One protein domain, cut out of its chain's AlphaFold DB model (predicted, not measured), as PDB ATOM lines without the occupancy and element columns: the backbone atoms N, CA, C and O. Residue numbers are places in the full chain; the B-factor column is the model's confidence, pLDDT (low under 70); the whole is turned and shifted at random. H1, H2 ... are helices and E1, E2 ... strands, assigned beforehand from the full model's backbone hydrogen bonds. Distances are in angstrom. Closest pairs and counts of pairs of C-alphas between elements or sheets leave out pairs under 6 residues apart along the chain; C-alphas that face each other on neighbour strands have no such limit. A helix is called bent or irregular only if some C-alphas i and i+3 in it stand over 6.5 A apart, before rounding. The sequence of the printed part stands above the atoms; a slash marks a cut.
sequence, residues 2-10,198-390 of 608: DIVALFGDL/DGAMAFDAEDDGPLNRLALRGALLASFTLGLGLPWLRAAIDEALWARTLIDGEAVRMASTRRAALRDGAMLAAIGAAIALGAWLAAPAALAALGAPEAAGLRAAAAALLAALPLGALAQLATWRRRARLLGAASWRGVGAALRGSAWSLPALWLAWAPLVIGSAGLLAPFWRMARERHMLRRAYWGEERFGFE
ATOM      1  N   ASP A   2     106.742 200.127 128.930       41.22
ATOM      2  CA  ASP A   2     107.957 200.607 128.278       41.22
ATOM      3  C   ASP A   2     108.442 201.811 129.071       41.22
ATOM      4  O   ASP A   2     107.750 202.815 129.159       41.22
ATOM      5  N   ILE A   3     109.552 201.603 129.774       37.81
ATOM      6  CA  ILE A   3     110.136 202.548 130.736       37.81
ATOM      7  C   ILE A   3     111.374 203.220 130.128       37.81
ATOM      8  O   ILE A   3     111.658 204.365 130.431       37.81
ATOM      9  N   VAL A   4     112.038 202.543 129.183       36.81
ATOM     10  CA  VAL A   4     113.008 203.174 128.272       36.81
ATOM     11  C   VAL A   4     112.326 204.201 127.352       36.81
ATOM     12  O   VAL A   4     112.975 205.112 126.861       36.81
ATOM     13  N   ALA A   5     111.003 204.089 127.174       42.16
ATOM     14  CA  ALA A   5     110.169 205.049 126.448       42.16
ATOM     15  C   ALA A   5     109.733 206.266 127.294       42.16
ATOM     16  O   ALA A   5     108.633 206.781 127.118       42.16
ATOM     17  N   LEU A   6     110.540 206.600 128.302       41.47
ATOM     18  CA  LEU A   6     110.349 207.725 129.222       41.47
ATOM     19  C   LEU A   6     111.701 208.389 129.567       41.47
ATOM     20  O   LEU A   6     111.827 209.055 130.588       41.47
ATOM     21  N   PHE A   7     112.755 208.061 128.810       39.47
ATOM     22  CA  PHE A   7     114.143 208.402 129.148       39.47
ATOM     23  C   PHE A   7     115.019 208.723 127.923       39.47
ATOM     24  O   PHE A   7     116.120 209.226 128.087       39.47
ATOM     25  N   GLY A   8     114.516 208.567 126.690       38.56
ATOM     26  CA  GLY A   8     114.990 209.484 125.641       38.56
ATOM     27  C   GLY A   8     114.735 210.940 126.053       38.56
ATOM     28  O   GLY A   8     115.514 211.832 125.741       38.56
ATOM     29  N   ASP A   9     113.691 211.132 126.864       46.09
ATOM     30  CA  ASP A   9     113.035 212.390 127.192       46.09
ATOM     31  C   ASP A   9     113.702 213.270 128.266       46.09
ATOM     32  O   ASP A   9     112.990 213.884 129.059       46.09
ATOM     33  N   LEU A  10     115.042 213.327 128.338       42.44
ATOM     34  CA  LEU A  10     115.717 213.828 129.549       42.44
ATOM     35  C   LEU A  10     116.713 215.008 129.444       42.44
ATOM     36  O   LEU A  10     117.172 215.452 130.492       42.44
ATOM     37  N   ASP A 198     112.111 225.148 131.542       54.75
ATOM     38  CA  ASP A 198     113.407 224.625 132.027       54.75
ATOM     39  C   ASP A 198     113.401 223.100 132.309       54.75
ATOM     40  O   ASP A 198     112.949 222.633 133.358       54.75
ATOM     41  N   GLY A 199     113.915 222.302 131.363       56.47
ATOM     42  CA  GLY A 199     114.113 220.851 131.514       56.47
ATOM     43  C   GLY A 199     112.847 219.983 131.643       56.47
ATOM     44  O   GLY A 199     112.961 218.786 131.931       56.47
ATOM     45  N   ALA A 200     111.647 220.530 131.440       61.69
ATOM     46  CA  ALA A 200     110.397 219.802 131.639       61.69
ATOM     47  C   ALA A 200     110.036 218.891 130.449       61.69
ATOM     48  O   ALA A 200     109.983 219.315 129.295       61.69
ATOM     49  N   MET A 201     109.682 217.632 130.736       70.00
ATOM     50  CA  MET A 201     109.103 216.721 129.741       70.00
ATOM     51  C   MET A 201     107.686 217.176 129.367       70.00
ATOM     52  O   MET A 201     106.721 216.906 130.094       70.00
ATOM     53  N   ALA A 202     107.540 217.820 128.212       77.06
ATOM     54  CA  ALA A 202     106.245 218.222 127.686       77.06
ATOM     55  C   ALA A 202     105.646 217.125 126.789       77.06
ATOM     56  O   ALA A 202     106.306 216.536 125.934       77.06
ATOM     57  N   PHE A 203     104.357 216.849 126.974       82.25
ATOM     58  CA  PHE A 203     103.573 216.027 126.054       82.25
ATOM     59  C   PHE A 203     102.513 216.918 125.419       82.25
ATOM     60  O   PHE A 203     101.668 217.452 126.143       82.25
ATOM     61  N   ASP A 204     102.531 217.054 124.090       82.31
ATOM     62  CA  ASP A 204     101.489 217.790 123.370       82.31
ATOM     63  C   ASP A 204     100.147 217.037 123.449       82.31
ATOM     64  O   ASP A 204      99.845 216.095 122.700       82.31
ATOM     65  N   ALA A 205      99.349 217.472 124.423       75.12
ATOM     66  CA  ALA A 205      97.987 217.031 124.675       75.12
ATOM     67  C   ALA A 205      96.933 217.932 124.012       75.12
ATOM     68  O   ALA A 205      95.747 217.606 124.088       75.12
ATOM     69  N   GLU A 206      97.323 219.063 123.418       75.44
ATOM     70  CA  GLU A 206      96.375 220.084 122.968       75.44
ATOM     71  C   GLU A 206      95.660 219.619 121.693       75.44
ATOM     72  O   GLU A 206      94.427 219.609 121.626       75.44
ATOM     73  N   ASP A 207      96.407 219.066 120.735       73.06
ATOM     74  CA  ASP A 207      95.839 218.531 119.496       73.06
ATOM     75  C   ASP A 207      95.376 217.067 119.644       73.06
ATOM     76  O   ASP A 207      95.821 216.140 118.967       73.06
ATOM     77  N   ASP A 208      94.491 216.797 120.598       72.06
ATOM     78  CA  ASP A 208      94.166 215.447 121.084       72.06
ATOM     79  C   ASP A 208      93.324 214.582 120.091       72.06
ATOM     80  O   ASP A 208      93.048 213.393 120.334       72.06
ATOM     81  N   GLY A 209      92.896 215.165 118.963       82.12
ATOM     82  CA  GLY A 209      91.958 214.605 117.978       82.12
ATOM     83  C   GLY A 209      92.517 213.526 117.028       82.12
ATOM     84  O   GLY A 209      91.908 212.453 116.916       82.12
ATOM     85  N   PRO A 210      93.649 213.741 116.326       85.50
ATOM     86  CA  PRO A 210      94.263 212.752 115.435       85.50
ATOM     87  C   PRO A 210      94.551 211.409 116.114       85.50
ATOM     88  O   PRO A 210      94.178 210.366 115.576       85.50
ATOM     89  N   LEU A 211      95.116 211.422 117.327       82.19
ATOM     90  CA  LEU A 211      95.443 210.208 118.081       82.19
ATOM     91  C   LEU A 211      94.187 209.410 118.489       82.19
ATOM     92  O   LEU A 211      94.187 208.182 118.409       82.19
ATOM     93  N   ASN A 212      93.084 210.087 118.833       79.25
ATOM     94  CA  ASN A 212      91.793 209.429 119.082       79.25
ATOM     95  C   ASN A 212      91.221 208.788 117.805       79.25
ATOM     96  O   ASN A 212      90.730 207.659 117.849       79.25
ATOM     97  N   ARG A 213      91.317 209.472 116.655       83.75
ATOM     98  CA  ARG A 213      90.887 208.926 115.355       83.75
ATOM     99  C   ARG A 213      91.734 207.723 114.932       83.75
ATOM    100  O   ARG A 213      91.177 206.756 114.416       83.75
ATOM    101  N   LEU A 214      93.046 207.754 115.176       85.94
ATOM    102  CA  LEU A 214      93.951 206.628 114.935       85.94
ATOM    103  C   LEU A 214      93.586 205.426 115.815       85.94
ATOM    104  O   LEU A 214      93.397 204.327 115.292       85.94
ATOM    105  N   ALA A 215      93.409 205.649 117.123       80.69
ATOM    106  CA  ALA A 215      92.981 204.618 118.060       80.69
ATOM    107  C   ALA A 215      91.643 203.989 117.637       80.69
ATOM    108  O   ALA A 215      91.555 202.771 117.527       80.69
ATOM    109  N   LEU A 216      90.625 204.795 117.316       78.44
ATOM    110  CA  LEU A 216      89.311 204.295 116.897       78.44
ATOM    111  C   LEU A 216      89.352 203.540 115.555       78.44
ATOM    112  O   LEU A 216      88.744 202.482 115.432       78.44
ATOM    113  N   ARG A 217      90.087 204.034 114.549       84.56
ATOM    114  CA  ARG A 217      90.230 203.331 113.257       84.56
ATOM    115  C   ARG A 217      90.950 201.994 113.417       84.56
ATOM    116  O   ARG A 217      90.499 200.987 112.877       84.56
ATOM    117  N   GLY A 218      92.022 201.970 114.206       81.25
ATOM    118  CA  GLY A 218      92.708 200.734 114.563       81.25
ATOM    119  C   GLY A 218      91.863 199.792 115.419       81.25
ATOM    120  O   GLY A 218      92.047 198.590 115.299       81.25
ATOM    121  N   ALA A 219      90.926 200.303 116.227       71.69
ATOM    122  CA  ALA A 219      89.944 199.500 116.962       71.69
ATOM    123  C   ALA A 219      89.087 198.679 116.009       71.69
ATOM    124  O   ALA A 219      89.029 197.457 116.094       71.69
ATOM    125  N   LEU A 220      88.454 199.388 115.073       76.50
ATOM    126  CA  LEU A 220      87.526 198.827 114.104       76.50
ATOM    127  C   LEU A 220      88.246 197.771 113.256       76.50
ATOM    128  O   LEU A 220      87.759 196.651 113.124       76.50
ATOM    129  N   LEU A 221      89.453 198.089 112.774       79.88
ATOM    130  CA  LEU A 221      90.275 197.170 111.987       79.88
ATOM    131  C   LEU A 221      90.795 195.973 112.802       79.88
ATOM    132  O   LEU A 221      90.731 194.840 112.329       79.88
ATOM    133  N   ALA A 222      91.306 196.188 114.020       73.88
ATOM    134  CA  ALA A 222      91.814 195.106 114.865       73.88
ATOM    135  C   ALA A 222      90.703 194.124 115.243       73.88
ATOM    136  O   ALA A 222      90.918 192.920 115.176       73.88
ATOM    137  N   SER A 223      89.510 194.612 115.571       68.75
ATOM    138  CA  SER A 223      88.371 193.759 115.904       68.75
ATOM    139  C   SER A 223      87.790 193.036 114.688       68.75
ATOM    140  O   SER A 223      87.491 191.850 114.785       68.75
ATOM    141  N   PHE A 224      87.695 193.700 113.527       73.56
ATOM    142  CA  PHE A 224      87.298 193.048 112.269       73.56
ATOM    143  C   PHE A 224      88.278 191.930 111.870       73.56
ATOM    144  O   PHE A 224      87.883 190.919 111.302       73.56
ATOM    145  N   THR A 225      89.553 192.079 112.232       75.75
ATOM    146  CA  THR A 225      90.608 191.072 112.029       75.75
ATOM    147  C   THR A 225      90.822 190.150 113.240       75.75
ATOM    148  O   THR A 225      91.882 189.538 113.357       75.75
ATOM    149  N   LEU A 226      89.847 190.054 114.158       72.12
ATOM    150  CA  LEU A 226      89.867 189.187 115.355       72.12
ATOM    151  C   LEU A 226      91.143 189.308 116.218       72.12
ATOM    152  O   LEU A 226      91.591 188.358 116.854       72.12
ATOM    153  N   GLY A 227      91.738 190.499 116.247       69.75
ATOM    154  CA  GLY A 227      92.953 190.824 116.988       69.75
ATOM    155  C   GLY A 227      94.240 190.837 116.154       69.75
ATOM    156  O   GLY A 227      95.259 191.328 116.639       69.75
ATOM    157  N   LEU A 228      94.237 190.390 114.894       73.12
ATOM    158  CA  LEU A 228      95.456 190.381 114.066       73.12
ATOM    159  C   LEU A 228      95.984 191.799 113.772       73.12
ATOM    160  O   LEU A 228      97.193 191.993 113.657       73.12
ATOM    161  N   GLY A 229      95.114 192.816 113.740       77.56
ATOM    162  CA  GLY A 229      95.503 194.229 113.631       77.56
ATOM    163  C   GLY A 229      96.098 194.859 114.905       77.56
ATOM    164  O   GLY A 229      96.569 195.999 114.855       77.56
ATOM    165  N   LEU A 230      96.116 194.157 116.049       75.69
ATOM    166  CA  LEU A 230      96.615 194.695 117.326       75.69
ATOM    167  C   LEU A 230      98.082 195.158 117.289       75.69
ATOM    168  O   LEU A 230      98.350 196.254 117.793       75.69
ATOM    169  N   PRO A 231      99.043 194.407 116.709       79.00
ATOM    170  CA  PRO A 231     100.440 194.837 116.660       79.00
ATOM    171  C   PRO A 231     100.629 196.092 115.801       79.00
ATOM    172  O   PRO A 231     101.445 196.946 116.149       79.00
ATOM    173  N   TRP A 232      99.846 196.228 114.723       81.69
ATOM    174  CA  TRP A 232      99.875 197.396 113.843       81.69
ATOM    175  C   TRP A 232      99.404 198.652 114.570       81.69
ATOM    176  O   TRP A 232     100.142 199.636 114.615       81.69
ATOM    177  N   LEU A 233      98.224 198.613 115.211       82.62
ATOM    178  CA  LEU A 233      97.760 199.785 115.951       82.62
ATOM    179  C   LEU A 233      98.684 200.088 117.129       82.62
ATOM    180  O   LEU A 233      98.947 201.255 117.399       82.62
ATOM    181  N   ARG A 234      99.199 199.070 117.830       81.94
ATOM    182  CA  ARG A 234     100.122 199.301 118.944       81.94
ATOM    183  C   ARG A 234     101.352 200.082 118.491       81.94
ATOM    184  O   ARG A 234     101.699 201.051 119.156       81.94
ATOM    185  N   ALA A 235     101.954 199.703 117.364       84.19
ATOM    186  CA  ALA A 235     103.077 200.434 116.787       84.19
ATOM    187  C   ALA A 235     102.683 201.849 116.342       84.19
ATOM    188  O   ALA A 235     103.407 202.785 116.646       84.19
ATOM    189  N   ALA A 236     101.524 202.023 115.699       86.00
ATOM    190  CA  ALA A 236     101.057 203.341 115.268       86.00
ATOM    191  C   ALA A 236     100.716 204.280 116.445       86.00
ATOM    192  O   ALA A 236     100.965 205.476 116.359       86.00
ATOM    193  N   ILE A 237     100.179 203.755 117.556       85.06
ATOM    194  CA  ILE A 237      99.977 204.515 118.801       85.06
ATOM    195  C   ILE A 237     101.318 204.843 119.450       85.06
ATOM    196  O   ILE A 237     101.494 205.974 119.875       85.06
ATOM    197  N   ASP A 238     102.246 203.885 119.546       84.12
ATOM    198  CA  ASP A 238     103.571 204.148 120.117       84.12
ATOM    199  C   ASP A 238     104.282 205.260 119.313       84.12
ATOM    200  O   ASP A 238     104.699 206.253 119.895       84.12
ATOM    201  N   GLU A 239     104.322 205.150 117.981       85.94
ATOM    202  CA  GLU A 239     104.879 206.149 117.052       85.94
ATOM    203  C   GLU A 239     104.215 207.531 117.200       85.94
ATOM    204  O   GLU A 239     104.902 208.545 117.286       85.94
ATOM    205  N   ALA A 240     102.882 207.584 117.298       87.00
ATOM    206  CA  ALA A 240     102.139 208.837 117.456       87.00
ATOM    207  C   ALA A 240     102.236 209.459 118.864       87.00
ATOM    208  O   ALA A 240     101.957 210.646 119.012       87.00
ATOM    209  N   LEU A 241     102.592 208.681 119.893       85.19
ATOM    210  CA  LEU A 241     102.929 209.213 121.216       85.19
ATOM    211  C   LEU A 241     104.337 209.815 121.201       85.19
ATOM    212  O   LEU A 241     104.504 210.954 121.617       85.19
ATOM    213  N   TRP A 242     105.315 209.092 120.650       82.75
ATOM    214  CA  TRP A 242     106.702 209.552 120.537       82.75
ATOM    215  C   TRP A 242     106.872 210.796 119.657       82.75
ATOM    216  O   TRP A 242     107.643 211.688 119.989       82.75
ATOM    217  N   ALA A 243     106.104 210.921 118.573       85.75
ATOM    218  CA  ALA A 243     106.098 212.135 117.753       85.75
ATOM    219  C   ALA A 243     105.537 213.383 118.482       85.75
ATOM    220  O   ALA A 243     105.526 214.466 117.904       85.75
ATOM    221  N   ARG A 244     105.029 213.229 119.716       87.69
ATOM    222  CA  ARG A 244     104.412 214.276 120.556       87.69
ATOM    223  C   ARG A 244     105.052 214.434 121.934       87.69
ATOM    224  O   ARG A 244     104.653 215.320 122.690       87.69
ATOM    225  N   THR A 245     106.012 213.579 122.282       84.50
ATOM    226  CA  THR A 245     106.896 213.793 123.430       84.50
ATOM    227  C   THR A 245     107.959 214.798 123.012       84.50
ATOM    228  O   THR A 245     108.817 214.494 122.178       84.50
ATOM    229  N   LEU A 246     107.852 216.003 123.566       83.31
ATOM    230  CA  LEU A 246     108.839 217.061 123.433       83.31
ATOM    231  C   LEU A 246     109.854 216.908 124.561       83.31
ATOM    232  O   LEU A 246     109.504 216.783 125.737       83.31
ATOM    233  N   ILE A 247     111.118 216.922 124.171       77.75
ATOM    234  CA  ILE A 247     112.265 216.766 125.044       77.75
ATOM    235  C   ILE A 247     113.107 218.000 124.833       77.75
ATOM    236  O   ILE A 247     113.684 218.137 123.752       77.75
ATOM    237  N   ASP A 248     113.201 218.868 125.842       76.56
ATOM    238  CA  ASP A 248     114.012 220.082 125.706       76.56
ATOM    239  C   ASP A 248     113.581 220.878 124.454       76.56
ATOM    240  O   ASP A 248     114.356 221.117 123.528       76.56
ATOM    241  N   GLY A 249     112.262 221.083 124.342       80.06
ATOM    242  CA  GLY A 249     111.589 221.672 123.180       80.06
ATOM    243  C   GLY A 249     111.536 220.824 121.898       80.06
ATOM    244  O   GLY A 249     110.665 221.032 121.057       80.06
ATOM    245  N   GLU A 250     112.417 219.838 121.719       82.94
ATOM    246  CA  GLU A 250     112.535 219.073 120.474       82.94
ATOM    247  C   GLU A 250     111.787 217.730 120.521       82.94
ATOM    248  O   GLU A 250     111.951 216.918 121.432       82.94
ATOM    249  N   ALA A 251     110.980 217.453 119.493       84.75
ATOM    250  CA  ALA A 251     110.274 216.179 119.353       84.75
ATOM    251  C   ALA A 251     111.229 215.007 119.047       84.75
ATOM    252  O   ALA A 251     112.156 215.136 118.239       84.75
ATOM    253  N   VAL A 252     110.952 213.825 119.613       84.31
ATOM    254  CA  VAL A 252     111.654 212.581 119.241       84.31
ATOM    255  C   VAL A 252     111.421 212.270 117.767       84.31
ATOM    256  O   VAL A 252     110.287 212.080 117.321       84.31
ATOM    257  N   ARG A 253     112.506 212.116 117.003       87.25
ATOM    258  CA  ARG A 253     112.431 211.635 115.624       87.25
ATOM    259  C   ARG A 253     112.356 210.115 115.633       87.25
ATOM    260  O   ARG A 253     113.372 209.429 115.758       87.25
ATOM    261  N   MET A 254     111.137 209.598 115.489       86.44
ATOM    262  CA  MET A 254     110.893 208.176 115.262       86.44
ATOM    263  C   MET A 254     110.875 207.826 113.771       86.44
ATOM    264  O   MET A 254     110.020 208.301 113.025       86.44
ATOM    265  N   ALA A 255     111.743 206.904 113.356       87.94
ATOM    266  CA  ALA A 255     111.591 206.209 112.081       87.94
ATOM    267  C   ALA A 255     110.340 205.302 112.106       87.94
ATOM    268  O   ALA A 255     109.983 204.725 113.139       87.94
ATOM    269  N   SER A 256     109.650 205.144 110.971       79.88
ATOM    270  CA  SER A 256     108.390 204.384 110.949       79.88
ATOM    271  C   SER A 256     108.628 202.877 111.167       79.88
ATOM    272  O   SER A 256     109.291 202.207 110.378       79.88
ATOM    273  N   THR A 257     108.056 202.299 112.232       81.44
ATOM    274  CA  THR A 257     108.293 200.880 112.601       81.44
ATOM    275  C   THR A 257     107.154 199.928 112.223       81.44
ATOM    276  O   THR A 257     107.211 198.727 112.514       81.44
ATOM    277  N   ARG A 258     106.101 200.433 111.566       80.44
ATOM    278  CA  ARG A 258     104.814 199.729 111.390       80.44
ATOM    279  C   ARG A 258     104.925 198.414 110.606       80.44
ATOM    280  O   ARG A 258     104.306 197.427 111.001       80.44
ATOM    281  N   ARG A 259     105.730 198.363 109.532       81.62
ATOM    282  CA  ARG A 259     105.926 197.136 108.722       81.62
ATOM    283  C   ARG A 259     106.627 196.033 109.525       81.62
ATOM    284  O   ARG A 259     106.142 194.904 109.574       81.62
ATOM    285  N   ALA A 260     107.712 196.373 110.222       82.81
ATOM    286  CA  ALA A 260     108.422 195.438 111.094       82.81
ATOM    287  C   ALA A 260     107.539 194.961 112.265       82.81
ATOM    288  O   ALA A 260     107.565 193.785 112.626       82.81
ATOM    289  N   ALA A 261     106.693 195.845 112.811       79.94
ATOM    290  CA  ALA A 261     105.722 195.487 113.841       79.94
ATOM    291  C   ALA A 261     104.685 194.457 113.379       79.94
ATOM    292  O   ALA A 261     104.340 193.569 114.159       79.94
ATOM    293  N   LEU A 262     104.217 194.562 112.131       80.31
ATOM    294  CA  LEU A 262     103.275 193.611 111.551       80.31
ATOM    295  C   LEU A 262     103.906 192.219 111.418       80.31
ATOM    296  O   LEU A 262     103.355 191.267 111.959       80.31
ATOM    297  N   ARG A 263     105.079 192.110 110.772       82.75
ATOM    298  CA  ARG A 263     105.776 190.823 110.577       82.75
ATOM    299  C   ARG A 263     106.071 190.136 111.910       82.75
ATOM    300  O   ARG A 263     105.716 188.978 112.110       82.75
ATOM    301  N   ASP A 264     106.689 190.865 112.837       84.56
ATOM    302  CA  ASP A 264     107.090 190.318 114.131       84.56
ATOM    303  C   ASP A 264     105.884 189.957 115.007       84.56
ATOM    304  O   ASP A 264     105.896 188.933 115.690       84.56
ATOM    305  N   GLY A 265     104.847 190.800 114.994       80.62
ATOM    306  CA  GLY A 265     103.625 190.597 115.763       80.62
ATOM    307  C   GLY A 265     102.787 189.432 115.242       80.62
ATOM    308  O   GLY A 265     102.351 188.611 116.043       80.62
ATOM    309  N   ALA A 266     102.609 189.325 113.923       80.19
ATOM    310  CA  ALA A 266     101.871 188.233 113.294       80.19
ATOM    311  C   ALA A 266     102.558 186.880 113.520       80.19
ATOM    312  O   ALA A 266     101.896 185.925 113.917       80.19
ATOM    313  N   MET A 267     103.886 186.810 113.365       84.25
ATOM    314  CA  MET A 267     104.653 185.587 113.631       84.25
ATOM    315  C   MET A 267     104.495 185.126 115.088       84.25
ATOM    316  O   MET A 267     104.184 183.967 115.345       84.25
ATOM    317  N   LEU A 268     104.652 186.035 116.055       86.00
ATOM    318  CA  LEU A 268     104.523 185.698 117.477       86.00
ATOM    319  C   LEU A 268     103.076 185.366 117.878       86.00
ATOM    320  O   LEU A 268     102.874 184.498 118.724       86.00
ATOM    321  N   ALA A 269     102.080 186.004 117.256       79.56
ATOM    322  CA  ALA A 269     100.672 185.664 117.442       79.56
ATOM    323  C   ALA A 269     100.341 184.270 116.885       79.56
ATOM    324  O   ALA A 269      99.663 183.505 117.562       79.56
ATOM    325  N   ALA A 270     100.863 183.911 115.707       80.88
ATOM    326  CA  ALA A 270     100.669 182.593 115.104       80.88
ATOM    327  C   ALA A 270     101.299 181.473 115.949       80.88
ATOM    328  O   ALA A 270     100.629 180.489 116.254       80.88
ATOM    329  N   ILE A 271     102.548 181.646 116.407       84.69
ATOM    330  CA  ILE A 271     103.206 180.671 117.297       84.69
ATOM    331  C   ILE A 271     102.453 180.588 118.638       84.69
ATOM    332  O   ILE A 271     102.210 179.494 119.144       84.69
ATOM    333  N   GLY A 272     102.017 181.722 119.200       83.06
ATOM    334  CA  GLY A 272     101.204 181.743 120.420       83.06
ATOM    335  C   GLY A 272      99.867 181.010 120.264       83.06
ATOM    336  O   GLY A 272      99.498 180.221 121.130       83.06
ATOM    337  N   ALA A 273      99.168 181.207 119.146       77.06
ATOM    338  CA  ALA A 273      97.932 180.495 118.832       77.06
ATOM    339  C   ALA A 273      98.168 178.983 118.673       77.06
ATOM    340  O   ALA A 273      97.407 178.193 119.230       77.06
ATOM    341  N   ALA A 274      99.248 178.576 117.996       80.81
ATOM    342  CA  ALA A 274      99.625 177.169 117.854       80.81
ATOM    343  C   ALA A 274      99.931 176.506 119.209       80.81
ATOM    344  O   ALA A 274      99.483 175.390 119.455       80.81
ATOM    345  N   ILE A 275     100.626 177.199 120.120       82.06
ATOM    346  CA  ILE A 275     100.901 176.700 121.478       82.06
ATOM    347  C   ILE A 275      99.623 176.621 122.317       82.06
ATOM    348  O   ILE A 275      99.417 175.630 123.013       82.06
ATOM    349  N   ALA A 276      98.752 177.632 122.254       75.06
ATOM    350  CA  ALA A 276      97.483 177.623 122.979       75.06
ATOM    351  C   ALA A 276      96.566 176.484 122.501       75.06
ATOM    352  O   ALA A 276      96.014 175.753 123.323       75.06
ATOM    353  N   LEU A 277      96.461 176.290 121.181       75.62
ATOM    354  CA  LEU A 277      95.709 175.194 120.573       75.62
ATOM    355  C   LEU A 277      96.330 173.832 120.916       75.62
ATOM    356  O   LEU A 277      95.619 172.929 121.345       75.62
ATOM    357  N   GLY A 278      97.654 173.699 120.800       79.50
ATOM    358  CA  GLY A 278      98.382 172.481 121.153       79.50
ATOM    359  C   GLY A 278      98.205 172.092 122.621       79.50
ATOM    360  O   GLY A 278      97.913 170.938 122.911       79.50
ATOM    361  N   ALA A 279      98.289 173.047 123.551       77.75
ATOM    362  CA  ALA A 279      98.050 172.796 124.971       77.75
ATOM    363  C   ALA A 279      96.587 172.419 125.266       77.75
ATOM    364  O   ALA A 279      96.340 171.530 126.081       77.75
ATOM    365  N   TRP A 280      95.622 173.043 124.581       71.50
ATOM    366  CA  TRP A 280      94.201 172.701 124.697       71.50
ATOM    367  C   TRP A 280      93.899 171.280 124.191       71.50
ATOM    368  O   TRP A 280      93.159 170.546 124.842       71.50
ATOM    369  N   LEU A 281      94.524 170.863 123.083       75.50
ATOM    370  CA  LEU A 281      94.400 169.512 122.520       75.50
ATOM    371  C   LEU A 281      95.167 168.445 123.321       75.50
ATOM    372  O   LEU A 281      94.693 167.318 123.450       75.50
ATOM    373  N   ALA A 282      96.342 168.776 123.866       75.94
ATOM    374  CA  ALA A 282      97.212 167.823 124.560       75.94
ATOM    375  C   ALA A 282      96.832 167.595 126.032       75.94
ATOM    376  O   ALA A 282      97.064 166.508 126.564       75.94
ATOM    377  N   ALA A 283      96.239 168.585 126.707       70.25
ATOM    378  CA  ALA A 283      95.902 168.456 128.122       70.25
ATOM    379  C   ALA A 283      94.939 167.290 128.443       70.25
ATOM    380  O   ALA A 283      95.229 166.555 129.389       70.25
ATOM    381  N   PRO A 284      93.857 167.026 127.678       67.75
ATOM    382  CA  PRO A 284      93.015 165.849 127.899       67.75
ATOM    383  C   PRO A 284      93.805 164.532 127.932       67.75
ATOM    384  O   PRO A 284      93.553 163.698 128.801       67.75
ATOM    385  N   ALA A 285      94.794 164.373 127.044       71.69
ATOM    386  CA  ALA A 285      95.650 163.188 126.985       71.69
ATOM    387  C   ALA A 285      96.628 163.120 128.172       71.69
ATOM    388  O   ALA A 285      96.728 162.081 128.825       71.69
ATOM    389  N   ALA A 286      97.286 164.234 128.513       69.94
ATOM    390  CA  ALA A 286      98.203 164.302 129.655       69.94
ATOM    391  C   ALA A 286      97.509 163.961 130.989       69.94
ATOM    392  O   ALA A 286      98.075 163.267 131.830       69.94
ATOM    393  N   LEU A 287      96.263 164.400 131.177       65.19
ATOM    394  CA  LEU A 287      95.488 164.113 132.389       65.19
ATOM    395  C   LEU A 287      94.806 162.738 132.380       65.19
ATOM    396  O   LEU A 287      94.537 162.193 133.450       65.19
ATOM    397  N   ALA A 288      94.554 162.152 131.207       69.38
ATOM    398  CA  ALA A 288      94.182 160.741 131.103       69.38
ATOM    399  C   ALA A 288      95.347 159.828 131.528       69.38
ATOM    400  O   ALA A 288      95.134 158.901 132.306       69.38
ATOM    401  N   ALA A 289      96.581 160.141 131.109       75.06
ATOM    402  CA  ALA A 289      97.784 159.403 131.506       75.06
ATOM    403  C   ALA A 289      98.076 159.460 133.021       75.06
ATOM    404  O   ALA A 289      98.672 158.537 133.567       75.06
ATOM    405  N   LEU A 290      97.620 160.512 133.711       74.38
ATOM    406  CA  LEU A 290      97.738 160.672 135.167       74.38
ATOM    407  C   LEU A 290      96.592 160.017 135.967       74.38
ATOM    408  O   LEU A 290      96.495 160.233 137.172       74.38
ATOM    409  N   GLY A 291      95.701 159.253 135.324       74.00
ATOM    410  CA  GLY A 291      94.630 158.530 136.017       74.00
ATOM    411  C   GLY A 291      93.545 159.421 136.636       74.00
ATOM    412  O   GLY A 291      92.817 158.964 137.511       74.00
ATOM    413  N   ALA A 292      93.403 160.673 136.181       63.47
ATOM    414  CA  ALA A 292      92.423 161.640 136.692       63.47
ATOM    415  C   ALA A 292      91.318 161.966 135.654       63.47
ATOM    416  O   ALA A 292      91.274 163.084 135.116       63.47
ATOM    417  N   PRO A 293      90.420 161.011 135.318       59.22
ATOM    418  CA  PRO A 293      89.419 161.212 134.273       59.22
ATOM    419  C   PRO A 293      88.284 162.178 134.650       59.22
ATOM    420  O   PRO A 293      87.779 162.879 133.775       59.22
ATOM    421  N   GLU A 294      87.904 162.268 135.925       66.06
ATOM    422  CA  GLU A 294      86.661 162.951 136.335       66.06
ATOM    423  C   GLU A 294      86.854 164.432 136.716       66.06
ATOM    424  O   GLU A 294      85.915 165.226 136.689       66.06
ATOM    425  N   ALA A 295      88.088 164.860 136.998       66.00
ATOM    426  CA  ALA A 295      88.388 166.204 137.496       66.00
ATOM    427  C   ALA A 295      88.488 167.265 136.376       66.00
ATOM    428  O   ALA A 295      89.549 167.850 136.150       66.00
ATOM    429  N   ALA A 296      87.388 167.549 135.669       68.69
ATOM    430  CA  ALA A 296      87.343 168.514 134.556       68.69
ATOM    431  C   ALA A 296      87.909 169.913 134.904       68.69
ATOM    432  O   ALA A 296      88.600 170.524 134.086       68.69
ATOM    433  N   GLY A 297      87.692 170.399 136.132       69.31
ATOM    434  CA  GLY A 297      88.268 171.663 136.612       69.31
ATOM    435  C   GLY A 297      89.791 171.614 136.785       69.31
ATOM    436  O   GLY A 297      90.498 172.503 136.310       69.31
ATOM    437  N   LEU A 298      90.316 170.540 137.390       69.75
ATOM    438  CA  LEU A 298      91.762 170.326 137.538       69.75
ATOM    439  C   LEU A 298      92.438 170.163 136.168       69.75
ATOM    440  O   LEU A 298      93.524 170.693 135.945       69.75
ATOM    441  N   ARG A 299      91.751 169.497 135.230       68.88
ATOM    442  CA  ARG A 299      92.177 169.347 133.834       68.88
ATOM    443  C   ARG A 299      92.369 170.700 133.150       68.88
ATOM    444  O   ARG A 299      93.438 170.956 132.601       68.88
ATOM    445  N   ALA A 300      91.377 171.586 133.237       67.56
ATOM    446  CA  ALA A 300      91.464 172.935 132.682       67.56
ATOM    447  C   ALA A 300      92.559 173.786 133.358       67.56
ATOM    448  O   ALA A 300      93.288 174.504 132.673       67.56
ATOM    449  N   ALA A 301      92.722 173.675 134.681       73.69
ATOM    450  CA  ALA A 301      93.758 174.396 135.422       73.69
ATOM    451  C   ALA A 301      95.180 173.952 135.030       73.69
ATOM    452  O   ALA A 301      96.038 174.794 134.763       73.69
ATOM    453  N   ALA A 302      95.425 172.642 134.930       75.00
ATOM    454  CA  ALA A 302      96.708 172.101 134.487       75.00
ATOM    455  C   ALA A 302      96.998 172.440 133.012       75.00
ATOM    456  O   ALA A 302      98.117 172.842 132.697       75.00
ATOM    457  N   ALA A 303      95.991 172.380 132.129       74.25
ATOM    458  CA  ALA A 303      96.102 172.833 130.738       74.25
ATOM    459  C   ALA A 303      96.549 174.302 130.648       74.25
ATOM    460  O   ALA A 303      97.507 174.633 129.948       74.25
ATOM    461  N   ALA A 304      95.876 175.180 131.400       75.88
ATOM    462  CA  ALA A 304      96.182 176.602 131.441       75.88
ATOM    463  C   ALA A 304      97.589 176.872 131.999       75.88
ATOM    464  O   ALA A 304      98.298 177.724 131.467       75.88
ATOM    465  N   LEU A 305      98.021 176.132 133.026       81.56
ATOM    466  CA  LEU A 305      99.353 176.273 133.615       81.56
ATOM    467  C   LEU A 305     100.467 175.822 132.653       81.56
ATOM    468  O   LEU A 305     101.459 176.535 132.488       81.56
ATOM    469  N   LEU A 306     100.272 174.684 131.976       80.50
ATOM    470  CA  LEU A 306     101.184 174.170 130.949       80.50
ATOM    471  C   LEU A 306     101.288 175.119 129.749       80.50
ATOM    472  O   LEU A 306     102.384 175.323 129.234       80.50
ATOM    473  N   ALA A 307     100.185 175.756 129.341       81.69
ATOM    474  CA  ALA A 307     100.192 176.786 128.302       81.69
ATOM    475  C   ALA A 307     100.857 178.098 128.766       81.69
ATOM    476  O   ALA A 307     101.568 178.748 127.998       81.69
ATOM    477  N   ALA A 308     100.651 178.506 130.024       83.81
ATOM    478  CA  ALA A 308     101.091 179.804 130.538       83.81
ATOM    479  C   ALA A 308     102.619 179.983 130.547       83.81
ATOM    480  O   ALA A 308     103.100 181.098 130.330       83.81
ATOM    481  N   LEU A 309     103.389 178.912 130.759       89.69
ATOM    482  CA  LEU A 309     104.857 178.949 130.725       89.69
ATOM    483  C   LEU A 309     105.415 179.360 129.342       89.69
ATOM    484  O   LEU A 309     106.039 180.426 129.266       89.69
ATOM    485  N   PRO A 310     105.184 178.601 128.249       90.31
ATOM    486  CA  PRO A 310     105.677 178.944 126.916       90.31
ATOM    487  C   PRO A 310     105.005 180.198 126.336       90.31
ATOM    488  O   PRO A 310     105.688 181.020 125.725       90.31
ATOM    489  N   LEU A 311     103.707 180.426 126.584       86.75
ATOM    490  CA  LEU A 311     103.045 181.672 126.171       86.75
ATOM    491  C   LEU A 311     103.641 182.895 126.883       86.75
ATOM    492  O   LEU A 311     103.853 183.936 126.261       86.75
ATOM    493  N   GLY A 312     103.981 182.774 128.170       90.50
ATOM    494  CA  GLY A 312     104.668 183.821 128.926       90.50
ATOM    495  C   GLY A 312     106.093 184.090 128.427       90.50
ATOM    496  O   GLY A 312     106.523 185.250 128.407       90.50
ATOM    497  N   ALA A 313     106.793 183.053 127.953       93.56
ATOM    498  CA  ALA A 313     108.105 183.168 127.322       93.56
ATOM    499  C   ALA A 313     108.009 183.912 125.977       93.56
ATOM    500  O   ALA A 313     108.738 184.884 125.762       93.56
ATOM    501  N   LEU A 314     107.044 183.555 125.119       91.19
ATOM    502  CA  LEU A 314     106.752 184.298 123.885       91.19
ATOM    503  C   LEU A 314     106.318 185.742 124.157       91.19
ATOM    504  O   LEU A 314     106.741 186.648 123.443       91.19
ATOM    505  N   ALA A 315     105.536 185.994 125.208       87.62
ATOM    506  CA  ALA A 315     105.158 187.349 125.605       87.62
ATOM    507  C   ALA A 315     106.374 188.192 126.044       87.62
ATOM    508  O   ALA A 315     106.419 189.399 125.780       87.62
ATOM    509  N   GLN A 316     107.394 187.576 126.658       93.75
ATOM    510  CA  GLN A 316     108.667 188.258 126.911       93.75
ATOM    511  C   GLN A 316     109.440 188.493 125.608       93.75
ATOM    512  O   GLN A 316     109.914 189.608 125.401       93.75
ATOM    513  N   LEU A 317     109.516 187.514 124.699       94.12
ATOM    514  CA  LEU A 317     110.164 187.690 123.391       94.12
ATOM    515  C   LEU A 317     109.513 188.834 122.592       94.12
ATOM    516  O   LEU A 317     110.209 189.706 122.073       94.12
ATOM    517  N   ALA A 318     108.180 188.897 122.572       88.75
ATOM    518  CA  ALA A 318     107.408 189.989 121.979       88.75
ATOM    519  C   ALA A 318     107.727 191.344 122.626       88.75
ATOM    520  O   ALA A 318     107.903 192.343 121.925       88.75
ATOM    521  N   THR A 319     107.840 191.380 123.957       89.38
ATOM    522  CA  THR A 319     108.207 192.589 124.709       89.38
ATOM    523  C   THR A 319     109.623 193.053 124.360       89.38
ATOM    524  O   THR A 319     109.815 194.239 124.095       89.38
ATOM    525  N   TRP A 320     110.591 192.132 124.288       93.62
ATOM    526  CA  TRP A 320     111.962 192.431 123.876       93.62
ATOM    527  C   TRP A 320     112.009 192.986 122.450       93.62
ATOM    528  O   TRP A 320     112.502 194.093 122.244       93.62
ATOM    529  N   ARG A 321     111.441 192.268 121.470       92.12
ATOM    530  CA  ARG A 321     111.467 192.685 120.055       92.12
ATOM    531  C   ARG A 321     110.734 194.012 119.833       92.12
ATOM    532  O   ARG A 321     111.214 194.841 119.066       92.12
ATOM    533  N   ARG A 322     109.626 194.271 120.543       88.19
ATOM    534  CA  ARG A 322     108.956 195.586 120.514       88.19
ATOM    535  C   ARG A 322     109.858 196.694 121.061       88.19
ATOM    536  O   ARG A 322     109.956 197.727 120.409       88.19
ATOM    537  N   ARG A 323     110.538 196.496 122.196       89.81
ATOM    538  CA  ARG A 323     111.470 197.503 122.738       89.81
ATOM    539  C   ARG A 323     112.681 197.739 121.847       89.81
ATOM    540  O   ARG A 323     113.008 198.894 121.621       89.81
ATOM    541  N   ALA A 324     113.298 196.682 121.319       92.06
ATOM    542  CA  ALA A 324     114.428 196.801 120.399       92.06
ATOM    543  C   ALA A 324     114.064 197.657 119.178       92.06
ATOM    544  O   ALA A 324     114.793 198.585 118.849       92.06
ATOM    545  N   ARG A 325     112.893 197.409 118.569       90.38
ATOM    546  CA  ARG A 325     112.399 198.203 117.436       90.38
ATOM    547  C   ARG A 325     112.031 199.640 117.801       90.38
ATOM    548  O   ARG A 325     112.250 200.517 116.982       90.38
ATOM    549  N   LEU A 326     111.451 199.884 118.979       87.06
ATOM    550  CA  LEU A 326     111.140 201.251 119.417       87.06
ATOM    551  C   LEU A 326     112.414 202.056 119.690       87.06
ATOM    552  O   LEU A 326     112.471 203.209 119.298       87.06
ATOM    553  N   LEU A 327     113.426 201.447 120.316       90.44
ATOM    554  CA  LEU A 327     114.698 202.111 120.602       90.44
ATOM    555  C   LEU A 327     115.505 202.341 119.322       90.44
ATOM    556  O   LEU A 327     115.823 203.483 119.034       90.44
ATOM    557  N   GLY A 328     115.717 201.308 118.501       91.50
ATOM    558  CA  GLY A 328     116.462 201.433 117.239       91.50
ATOM    559  C   GLY A 328     115.836 202.382 116.210       91.50
ATOM    560  O   GLY A 328     116.508 202.789 115.272       91.50
ATOM    561  N   ALA A 329     114.560 202.743 116.374       89.62
ATOM    562  CA  ALA A 329     113.897 203.758 115.560       89.62
ATOM    563  C   ALA A 329     113.777 205.123 116.252       89.62
ATOM    564  O   ALA A 329     113.420 206.088 115.583       89.62
ATOM    565  N   ALA A 330     114.030 205.213 117.561       90.06
ATOM    566  CA  ALA A 330     114.035 206.467 118.299       90.06
ATOM    567  C   ALA A 330     115.413 207.120 118.170       90.06
ATOM    568  O   ALA A 330     116.418 206.612 118.671       90.06
ATOM    569  N   SER A 331     115.434 208.272 117.511       90.06
ATOM    570  CA  SER A 331     116.588 209.158 117.461       90.06
ATOM    571  C   SER A 331     116.224 210.500 118.076       90.06
ATOM    572  O   SER A 331     115.112 211.011 117.913       90.06
ATOM    573  N   TRP A 332     117.174 211.085 118.788       85.75
ATOM    574  CA  TRP A 332     117.027 212.411 119.359       85.75
ATOM    575  C   TRP A 332     118.327 213.173 119.141       85.75
ATOM    576  O   TRP A 332     119.408 212.678 119.463       85.75
ATOM    577  N   ARG A 333     118.225 214.339 118.492       83.88
ATOM    578  CA  ARG A 333     119.373 215.156 118.054       83.88
ATOM    579  C   ARG A 333     120.446 214.364 117.286       83.88
ATOM    580  O   ARG A 333     121.637 214.600 117.435       83.88
ATOM    581  N   GLY A 334     120.007 213.405 116.464       87.19
ATOM    582  CA  GLY A 334     120.873 212.526 115.666       87.19
ATOM    583  C   GLY A 334     121.462 211.330 116.424       87.19
ATOM    584  O   GLY A 334     121.955 210.406 115.788       87.19
ATOM    585  N   VAL A 335     121.357 211.284 117.756       88.19
ATOM    586  CA  VAL A 335     121.804 210.134 118.552       88.19
ATOM    587  C   VAL A 335     120.671 209.112 118.646       88.19
ATOM    588  O   VAL A 335     119.590 209.409 119.159       88.19
ATOM    589  N   GLY A 336     120.918 207.907 118.131       90.69
ATOM    590  CA  GLY A 336     119.990 206.778 118.210       90.69
ATOM    591  C   GLY A 336     120.052 206.041 119.550       90.69
ATOM    592  O   GLY A 336     121.100 205.972 120.199       90.69
ATOM    593  N   ALA A 337     118.932 205.438 119.941       92.19
ATOM    594  CA  ALA A 337     118.894 204.471 121.030       92.19
ATOM    595  C   ALA A 337     119.062 203.038 120.506       92.19
ATOM    596  O   ALA A 337     118.650 202.706 119.398       92.19
ATOM    597  N   ALA A 338     119.616 202.141 121.319       94.19
ATOM    598  CA  ALA A 338     119.793 200.741 120.941       94.19
ATOM    599  C   ALA A 338     119.472 199.789 122.099       94.19
ATOM    600  O   ALA A 338     119.646 200.118 123.271       94.19
ATOM    601  N   LEU A 339     119.033 198.570 121.770       95.94
ATOM    602  CA  LEU A 339     118.905 197.465 122.722       95.94
ATOM    603  C   LEU A 339     119.838 196.331 122.281       95.94
ATOM    604  O   LEU A 339     119.502 195.566 121.378       95.94
ATOM    605  N   ARG A 340     121.023 196.248 122.893       96.31
ATOM    606  CA  ARG A 340     122.091 195.309 122.508       96.31
ATOM    607  C   ARG A 340     121.865 193.914 123.132       96.31
ATOM    608  O   ARG A 340     121.334 193.786 124.234       96.31
ATOM    609  N   GLY A 341     122.315 192.853 122.458       95.38
ATOM    610  CA  GLY A 341     122.320 191.471 122.975       95.38
ATOM    611  C   GLY A 341     121.083 190.609 122.655       95.38
ATOM    612  O   GLY A 341     120.107 191.057 122.057       95.38
ATOM    613  N   SER A 342     121.141 189.328 123.045       95.75
ATOM    614  CA  SER A 342     120.196 188.295 122.588       95.75
ATOM    615  C   SER A 342     118.753 188.479 123.078       95.75
ATOM    616  O   SER A 342     118.480 188.588 124.282       95.75
ATOM    617  N   ALA A 343     117.810 188.381 122.134       93.12
ATOM    618  CA  ALA A 343     116.371 188.426 122.381       93.12
ATOM    619  C   ALA A 343     115.846 187.260 123.236       93.12
ATOM    620  O   ALA A 343     114.853 187.421 123.946       93.12
ATOM    621  N   TRP A 344     116.540 186.117 123.230       96.25
ATOM    622  CA  TRP A 344     116.212 184.944 124.047       96.25
ATOM    623  C   TRP A 344     116.548 185.116 125.532       96.25
ATOM    624  O   TRP A 344     116.019 184.391 126.375       96.25
ATOM    625  N   SER A 345     117.345 186.130 125.886       96.56
ATOM    626  CA  SER A 345     117.718 186.396 127.278       96.56
ATOM    627  C   SER A 345     116.524 186.756 128.178       96.56
ATOM    628  O   SER A 345     116.558 186.475 129.375       96.56
ATOM    629  N   LEU A 346     115.462 187.367 127.630       95.44
ATOM    630  CA  LEU A 346     114.262 187.738 128.393       95.44
ATOM    631  C   LEU A 346     113.270 186.564 128.574       95.44
ATOM    632  O   LEU A 346     112.783 186.388 129.692       95.44
ATOM    633  N   PRO A 347     112.998 185.724 127.550       96.62
ATOM    634  CA  PRO A 347     112.365 184.415 127.722       96.62
ATOM    635  C   PRO A 347     113.074 183.509 128.735       96.62
ATOM    636  O   PRO A 347     112.407 182.962 129.608       96.62
ATOM    637  N   ALA A 348     114.407 183.400 128.688       97.38
ATOM    638  CA  ALA A 348     115.170 182.599 129.651       97.38
ATOM    639  C   ALA A 348     114.990 183.109 131.094       97.38
ATOM    640  O   ALA A 348     114.710 182.332 132.006       97.38
ATOM    641  N   LEU A 349     115.040 184.435 131.294       97.31
ATOM    642  CA  LEU A 349     114.740 185.053 132.589       97.31
ATOM    643  C   LEU A 349     113.300 184.761 133.053       97.31
ATOM    644  O   LEU A 349     113.071 184.565 134.244       97.31
ATOM    645  N   TRP A 350     112.326 184.712 132.141       96.50
ATOM    646  CA  TRP A 350     110.960 184.303 132.479       96.50
ATOM    647  C   TRP A 350     110.872 182.835 132.884       96.50
ATOM    648  O   TRP A 350     110.241 182.554 133.894       96.50
ATOM    649  N   LEU A 351     111.523 181.917 132.170       95.94
ATOM    650  CA  LEU A 351     111.518 180.493 132.522       95.94
ATOM    651  C   LEU A 351     112.149 180.233 133.901       95.94
ATOM    652  O   LEU A 351     111.656 179.381 134.631       95.94
ATOM    653  N   ALA A 352     113.156 181.015 134.301       96.88
ATOM    654  CA  ALA A 352     113.718 180.959 135.654       96.88
ATOM    655  C   ALA A 352     112.774 181.537 136.731       96.88
ATOM    656  O   ALA A 352     112.639 180.973 137.816       96.88
ATOM    657  N   TRP A 353     112.103 182.664 136.458       97.69
ATOM    658  CA  TRP A 353     111.240 183.330 137.446       97.69
ATOM    659  C   TRP A 353     109.814 182.780 137.522       97.69
ATOM    660  O   TRP A 353     109.188 182.895 138.574       97.69
ATOM    661  N   ALA A 354     109.270 182.211 136.447       95.44
ATOM    662  CA  ALA A 354     107.881 181.768 136.401       95.44
ATOM    663  C   ALA A 354     107.578 180.664 137.431       95.44
ATOM    664  O   ALA A 354     106.606 180.846 138.162       95.44
ATOM    665  N   PRO A 355     108.401 179.607 137.613       95.12
ATOM    666  CA  PRO A 355     108.202 178.630 138.687       95.12
ATOM    667  C   PRO A 355     108.213 179.265 140.082       95.12
ATOM    668  O   PRO A 355     107.371 178.933 140.910       95.12
ATOM    669  N   LEU A 356     109.100 180.238 140.331       97.19
ATOM    670  CA  LEU A 356     109.173 180.958 141.610       97.19
ATOM    671  C   LEU A 356     107.925 181.822 141.852       97.19
ATOM    672  O   LEU A 356     107.384 181.857 142.956       97.19
ATOM    673  N   VAL A 357     107.438 182.523 140.825       96.12
ATOM    674  CA  VAL A 357     106.224 183.349 140.911       96.12
ATOM    675  C   VAL A 357     104.973 182.475 141.051       96.12
ATOM    676  O   VAL A 357     104.111 182.808 141.856       96.12
ATOM    677  N   ILE A 358     104.884 181.353 140.333       91.81
ATOM    678  CA  ILE A 358     103.772 180.391 140.418       91.81
ATOM    679  C   ILE A 358     103.759 179.706 141.790       91.81
ATOM    680  O   ILE A 358     102.745 179.756 142.481       91.81
ATOM    681  N   GLY A 359     104.887 179.135 142.224       94.12
ATOM    682  CA  GLY A 359     105.014 178.433 143.506       94.12
ATOM    683  C   GLY A 359     104.818 179.337 144.728       94.12
ATOM    684  O   GLY A 359     104.346 178.880 145.761       94.12
ATOM    685  N   SER A 360     105.093 180.640 144.597       96.06
ATOM    686  CA  SER A 360     104.776 181.648 145.621       96.06
ATOM    687  C   SER A 360     103.371 182.258 145.485       96.06
ATOM    688  O   SER A 360     103.104 183.305 146.076       96.06
ATOM    689  N   ALA A 361     102.478 181.663 144.682       92.19
ATOM    690  CA  ALA A 361     101.123 182.159 144.405       92.19
ATOM    691  C   ALA A 361     101.074 183.649 143.987       92.19
ATOM    692  O   ALA A 361     100.142 184.388 144.304       92.19
ATOM    693  N   GLY A 362     102.109 184.120 143.290       93.81
ATOM    694  CA  GLY A 362     102.271 185.505 142.852       93.81
ATOM    695  C   GLY A 362     102.971 186.437 143.850       93.81
ATOM    696  O   GLY A 362     103.252 187.580 143.484       93.81
ATOM    697  N   LEU A 363     103.313 186.006 145.070       96.06
ATOM    698  CA  LEU A 363     103.974 186.862 146.070       96.06
ATOM    699  C   LEU A 363     105.305 187.446 145.564       96.06
ATOM    700  O   LEU A 363     105.589 188.616 145.821       96.06
ATOM    701  N   LEU A 364     106.074 186.692 144.767       97.56
ATOM    702  CA  LEU A 364     107.341 187.152 144.177       97.56
ATOM    703  C   LEU A 364     107.196 187.998 142.894       97.56
ATOM    704  O   LEU A 364     108.192 188.496 142.364       97.56
ATOM    705  N   ALA A 365     105.977 188.236 142.402       95.56
ATOM    706  CA  ALA A 365     105.739 189.026 141.192       95.56
ATOM    707  C   ALA A 365     106.386 190.440 141.163       95.56
ATOM    708  O   ALA A 365     106.899 190.802 140.101       95.56
ATOM    709  N   PRO A 366     106.424 191.260 142.243       96.88
ATOM    710  CA  PRO A 366     107.150 192.537 142.232       96.88
ATOM    711  C   PRO A 366     108.662 192.377 142.015       96.88
ATOM    712  O   PRO A 366     109.268 193.216 141.348       96.88
ATOM    713  N   PHE A 367     109.274 191.307 142.536       97.75
ATOM    714  CA  PHE A 367     110.705 191.038 142.366       97.75
ATOM    715  C   PHE A 367     111.016 190.645 140.924       97.75
ATOM    716  O   PHE A 367     111.899 191.249 140.315       97.75
ATOM    717  N   TRP A 368     110.222 189.739 140.340       96.94
ATOM    718  CA  TRP A 368     110.303 189.414 138.914       96.94
ATOM    719  C   TRP A 368     110.170 190.666 138.036       96.94
ATOM    720  O   TRP A 368     111.000 190.885 137.154       96.94
ATOM    721  N   ARG A 369     109.171 191.529 138.290       95.50
ATOM    722  CA  ARG A 369     108.964 192.756 137.500       95.50
ATOM    723  C   ARG A 369     110.183 193.683 137.555       95.50
ATOM    724  O   ARG A 369     110.631 194.129 136.502       95.50
ATOM    725  N   MET A 370     110.772 193.908 138.732       96.50
ATOM    726  CA  MET A 370     111.992 194.722 138.861       96.50
ATOM    727  C   MET A 370     113.223 194.064 138.225       96.50
ATOM    728  O   MET A 370     113.983 194.744 137.538       96.50
ATOM    729  N   ALA A 371     113.416 192.751 138.395       97.12
ATOM    730  CA  ALA A 371     114.513 192.011 137.768       97.12
ATOM    731  C   ALA A 371     114.428 192.067 136.233       97.12
ATOM    732  O   ALA A 371     115.433 192.292 135.557       97.12
ATOM    733  N   ARG A 372     113.214 191.944 135.686       96.69
ATOM    734  CA  ARG A 372     112.934 192.039 134.253       96.69
ATOM    735  C   ARG A 372     113.245 193.431 133.694       96.69
ATOM    736  O   ARG A 372     113.900 193.529 132.660       96.69
ATOM    737  N   GLU A 373     112.811 194.503 134.363       95.69
ATOM    738  CA  GLU A 373     113.154 195.870 133.937       95.69
ATOM    739  C   GLU A 373     114.662 196.132 134.029       95.69
ATOM    740  O   GLU A 373     115.252 196.598 133.054       95.69
ATOM    741  N   ARG A 374     115.311 195.720 135.127       96.81
ATOM    742  CA  ARG A 374     116.771 195.795 135.305       96.81
ATOM    743  C   ARG A 374     117.533 195.096 134.175       96.81
ATOM    744  O   ARG A 374     118.516 195.635 133.681       96.81
ATOM    745  N   HIS A 375     117.087 193.910 133.758       97.00
ATOM    746  CA  HIS A 375     117.698 193.118 132.679       97.00
ATOM    747  C   HIS A 375     117.571 193.774 131.299       97.00
ATOM    748  O   HIS A 375     118.492 193.656 130.489       97.00
ATOM    749  N   MET A 376     116.454 194.458 131.031       95.88
ATOM    750  CA  MET A 376     116.256 195.203 129.783       95.88
ATOM    751  C   MET A 376     117.050 196.511 129.775       95.88
ATOM    752  O   MET A 376     117.753 196.780 128.810       95.88
ATOM    753  N   LEU A 377     116.991 197.295 130.856       95.25
ATOM    754  CA  LEU A 377     117.685 198.584 130.952       95.25
ATOM    755  C   LEU A 377     119.203 198.419 130.926       95.25
ATOM    756  O   LEU A 377     119.858 199.077 130.135       95.25
ATOM    757  N   ARG A 378     119.762 197.423 131.625       96.12
ATOM    758  CA  ARG A 378     121.194 197.078 131.519       96.12
ATOM    759  C   ARG A 378     121.653 196.669 130.110       96.12
ATOM    760  O   ARG A 378     122.842 196.414 129.934       96.12
ATOM    761  N   ARG A 379     120.759 196.534 129.130       96.81
ATOM    762  CA  ARG A 379     121.087 196.275 127.721       96.81
ATOM    763  C   ARG A 379     120.621 197.384 126.776       96.81
ATOM    764  O   ARG A 379     120.868 197.285 125.577       96.81
ATOM    765  N   ALA A 380     119.964 198.416 127.298       96.25
ATOM    766  CA  ALA A 380     119.661 199.621 126.552       96.25
ATOM    767  C   ALA A 380     120.878 200.556 126.570       96.25
ATOM    768  O   ALA A 380     121.599 200.635 127.571       96.25
ATOM    769  N   TYR A 381     121.063 201.271 125.467       94.88
ATOM    770  CA  TYR A 381     122.098 202.276 125.252       94.88
ATOM    771  C   TYR A 381     121.477 203.502 124.576       94.88
ATOM    772  O   TYR A 381     120.514 203.359 123.815       94.88
ATOM    773  N   TRP A 382     122.019 204.683 124.857       91.62
ATOM    774  CA  TRP A 382     121.744 205.922 124.136       91.62
ATOM    775  C   TRP A 382     123.070 206.444 123.582       91.62
ATOM    776  O   TRP A 382     123.954 206.815 124.356       91.62
ATOM    777  N   GLY A 383     123.261 206.371 122.263       92.62
ATOM    778  CA  GLY A 383     124.616 206.364 121.703       92.62
ATOM    779  C   GLY A 383     125.432 205.226 122.329       92.62
ATOM    780  O   GLY A 383     124.978 204.080 122.360       92.62
ATOM    781  N   GLU A 384     126.595 205.550 122.899       92.62
ATOM    782  CA  GLU A 384     127.420 204.587 123.647       92.62
ATOM    783  C   GLU A 384     127.135 204.530 125.155       92.62
ATOM    784  O   GLU A 384     127.615 203.629 125.848       92.62
ATOM    785  N   GLU A 385     126.319 205.440 125.685       92.56
ATOM    786  CA  GLU A 385     126.081 205.531 127.123       92.56
ATOM    787  C   GLU A 385     124.980 204.567 127.574       92.56
ATOM    788  O   GLU A 385     123.913 204.435 126.967       92.56
ATOM    789  N   ARG A 386     125.267 203.822 128.642       95.25
ATOM    790  CA  ARG A 386     124.471 202.665 129.065       95.25
ATOM    791  C   ARG A 386     123.441 203.057 130.115       95.25
ATOM    792  O   ARG A 386     123.763 203.706 131.108       95.25
ATOM    793  N   PHE A 387     122.220 202.551 129.972       94.50
ATOM    794  CA  PHE A 387     121.183 202.756 130.980       94.50
ATOM    795  C   PHE A 387     121.470 201.977 132.279       94.50
ATOM    796  O   PHE A 387     121.626 200.750 132.294       94.50
ATOM    797  N   GLY A 388     121.477 202.702 133.397       95.19
ATOM    798  CA  GLY A 388     121.516 202.164 134.754       95.19
ATOM    799  C   GLY A 388     120.114 201.934 135.330       95.19
ATOM    800  O   GLY A 388     119.133 202.554 134.915       95.19
ATOM    801  N   PHE A 389     120.008 201.018 136.301       96.19
ATOM    802  CA  PHE A 389     118.747 200.758 137.002       96.19
ATOM    803  C   PHE A 389     118.939 200.286 138.449       96.19
ATOM    804  O   PHE A 389     119.324 199.138 138.705       96.19
ATOM    805  N   GLU A 390     118.591 201.163 139.385       95.88
ATOM    806  CA  GLU A 390     118.831 201.034 140.828       95.88
ATOM    807  C   GLU A 390     117.567 200.700 141.638       95.88
ATOM    808  O   GLU A 390     117.637 200.506 142.851       95.88
TER     809      GLU A 390
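Overview. This is residues 2 to 10 and 198 to 390 of the 608 residues of an uncharacterized protein of Oceanicella actignis (UniProt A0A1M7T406). A long helical hairpin of H3 and H4 makes the longest axis, with a shorter helical hairpin on either side: H1 and H2, with H2 packing on the first part of H3, and H5 and H6, with H5 packing on H4. A small sheet sits by the last residues of H4. The printed part has 202 residues, with six named helices and four named strands in the order H1 H2 E1 H3 H4 E2 E3 H5 H6 E4; the sheet's order is E2 E3 E4, antiparallel, and the class is mostly helix. The whole is elongated, 68 by 42 by 26 A, and only just loose, close to compact, with a radius of gyration of the C-alphas of 20.2 A.

Along the chain. After residues 2 to 10 and the cut, H1 (residues 209 to 224, 22.8 A) begins with C-alpha 209 at (91.958, 214.605, 117.978). H2 is residues 230 to 242, E1 245 to 247. H3 (258 to 289, 45.6 A) has a kink of 35 degrees near residue 282 and is only just irregular: C-alphas 281 and 284 are 6.7 A apart. H4 (296 to 329, 48.0 A) has a kink of 31 degrees near residue 309 and ends with C-alpha 329 at (113.897, 203.758, 115.560). E2 is residues 330 to 332 and E3 335 to 339. H5 (345 to 359, 22.1 A) is only just irregular, with C-alphas 352 and 355 6.7 A apart. H6 is residues 365 to 377; E4, 380 to 382, ends with C-alpha 382 at (121.744, 205.922, 124.136).

Arrangement. H1 and H2 touch (closest C-alphas Gly 218 and Leu 233, 5.3 A), a hairpin at a shallow tilt of 10 degrees. E1 pairs with no named strand. H2, with residues 231 to 236 alone, touches H3 (Pro 231 and Gly 265, 5.4 A) at a steep tilt of 42 degrees. H3 and H4, a hairpin, touch (Ala 283 and Ala 303, 5.1 A) at 17 degrees, a shallow tilt. H4 only grazes the sheet, with residues 320 to 329. E2 and E3 are a hairpin, with N 335 and O 332 2.9 A apart; between E3 and E4, N 338 and O 381 are 2.9 A apart, both within hydrogen-bond range. H4, with residues 309 to 320 alone, touches H5 (Ala 313 and Pro 347, 4.5 A). H5 and H6, a hairpin, touch (Val 357 and Ala 365, 5.7 A). Every O i to N i+4 pair is within hydrogen-bond range in H1, H2 and H6; H3 has 26 of 28, H4 28 of 30, H5 9 of 11.

Size, cuts and confidence. The farthest C-alphas, Asp 198 and Gly 291, are 68.8 A apart. Residues 11 to 197 are not printed, and C-alphas 10 and 198 are 11.3 A apart across the cut. No link is long. The mean pLDDT of the printed part is 82.5; 27 residues are under 70, among them 2 to 10 and 292 to 300.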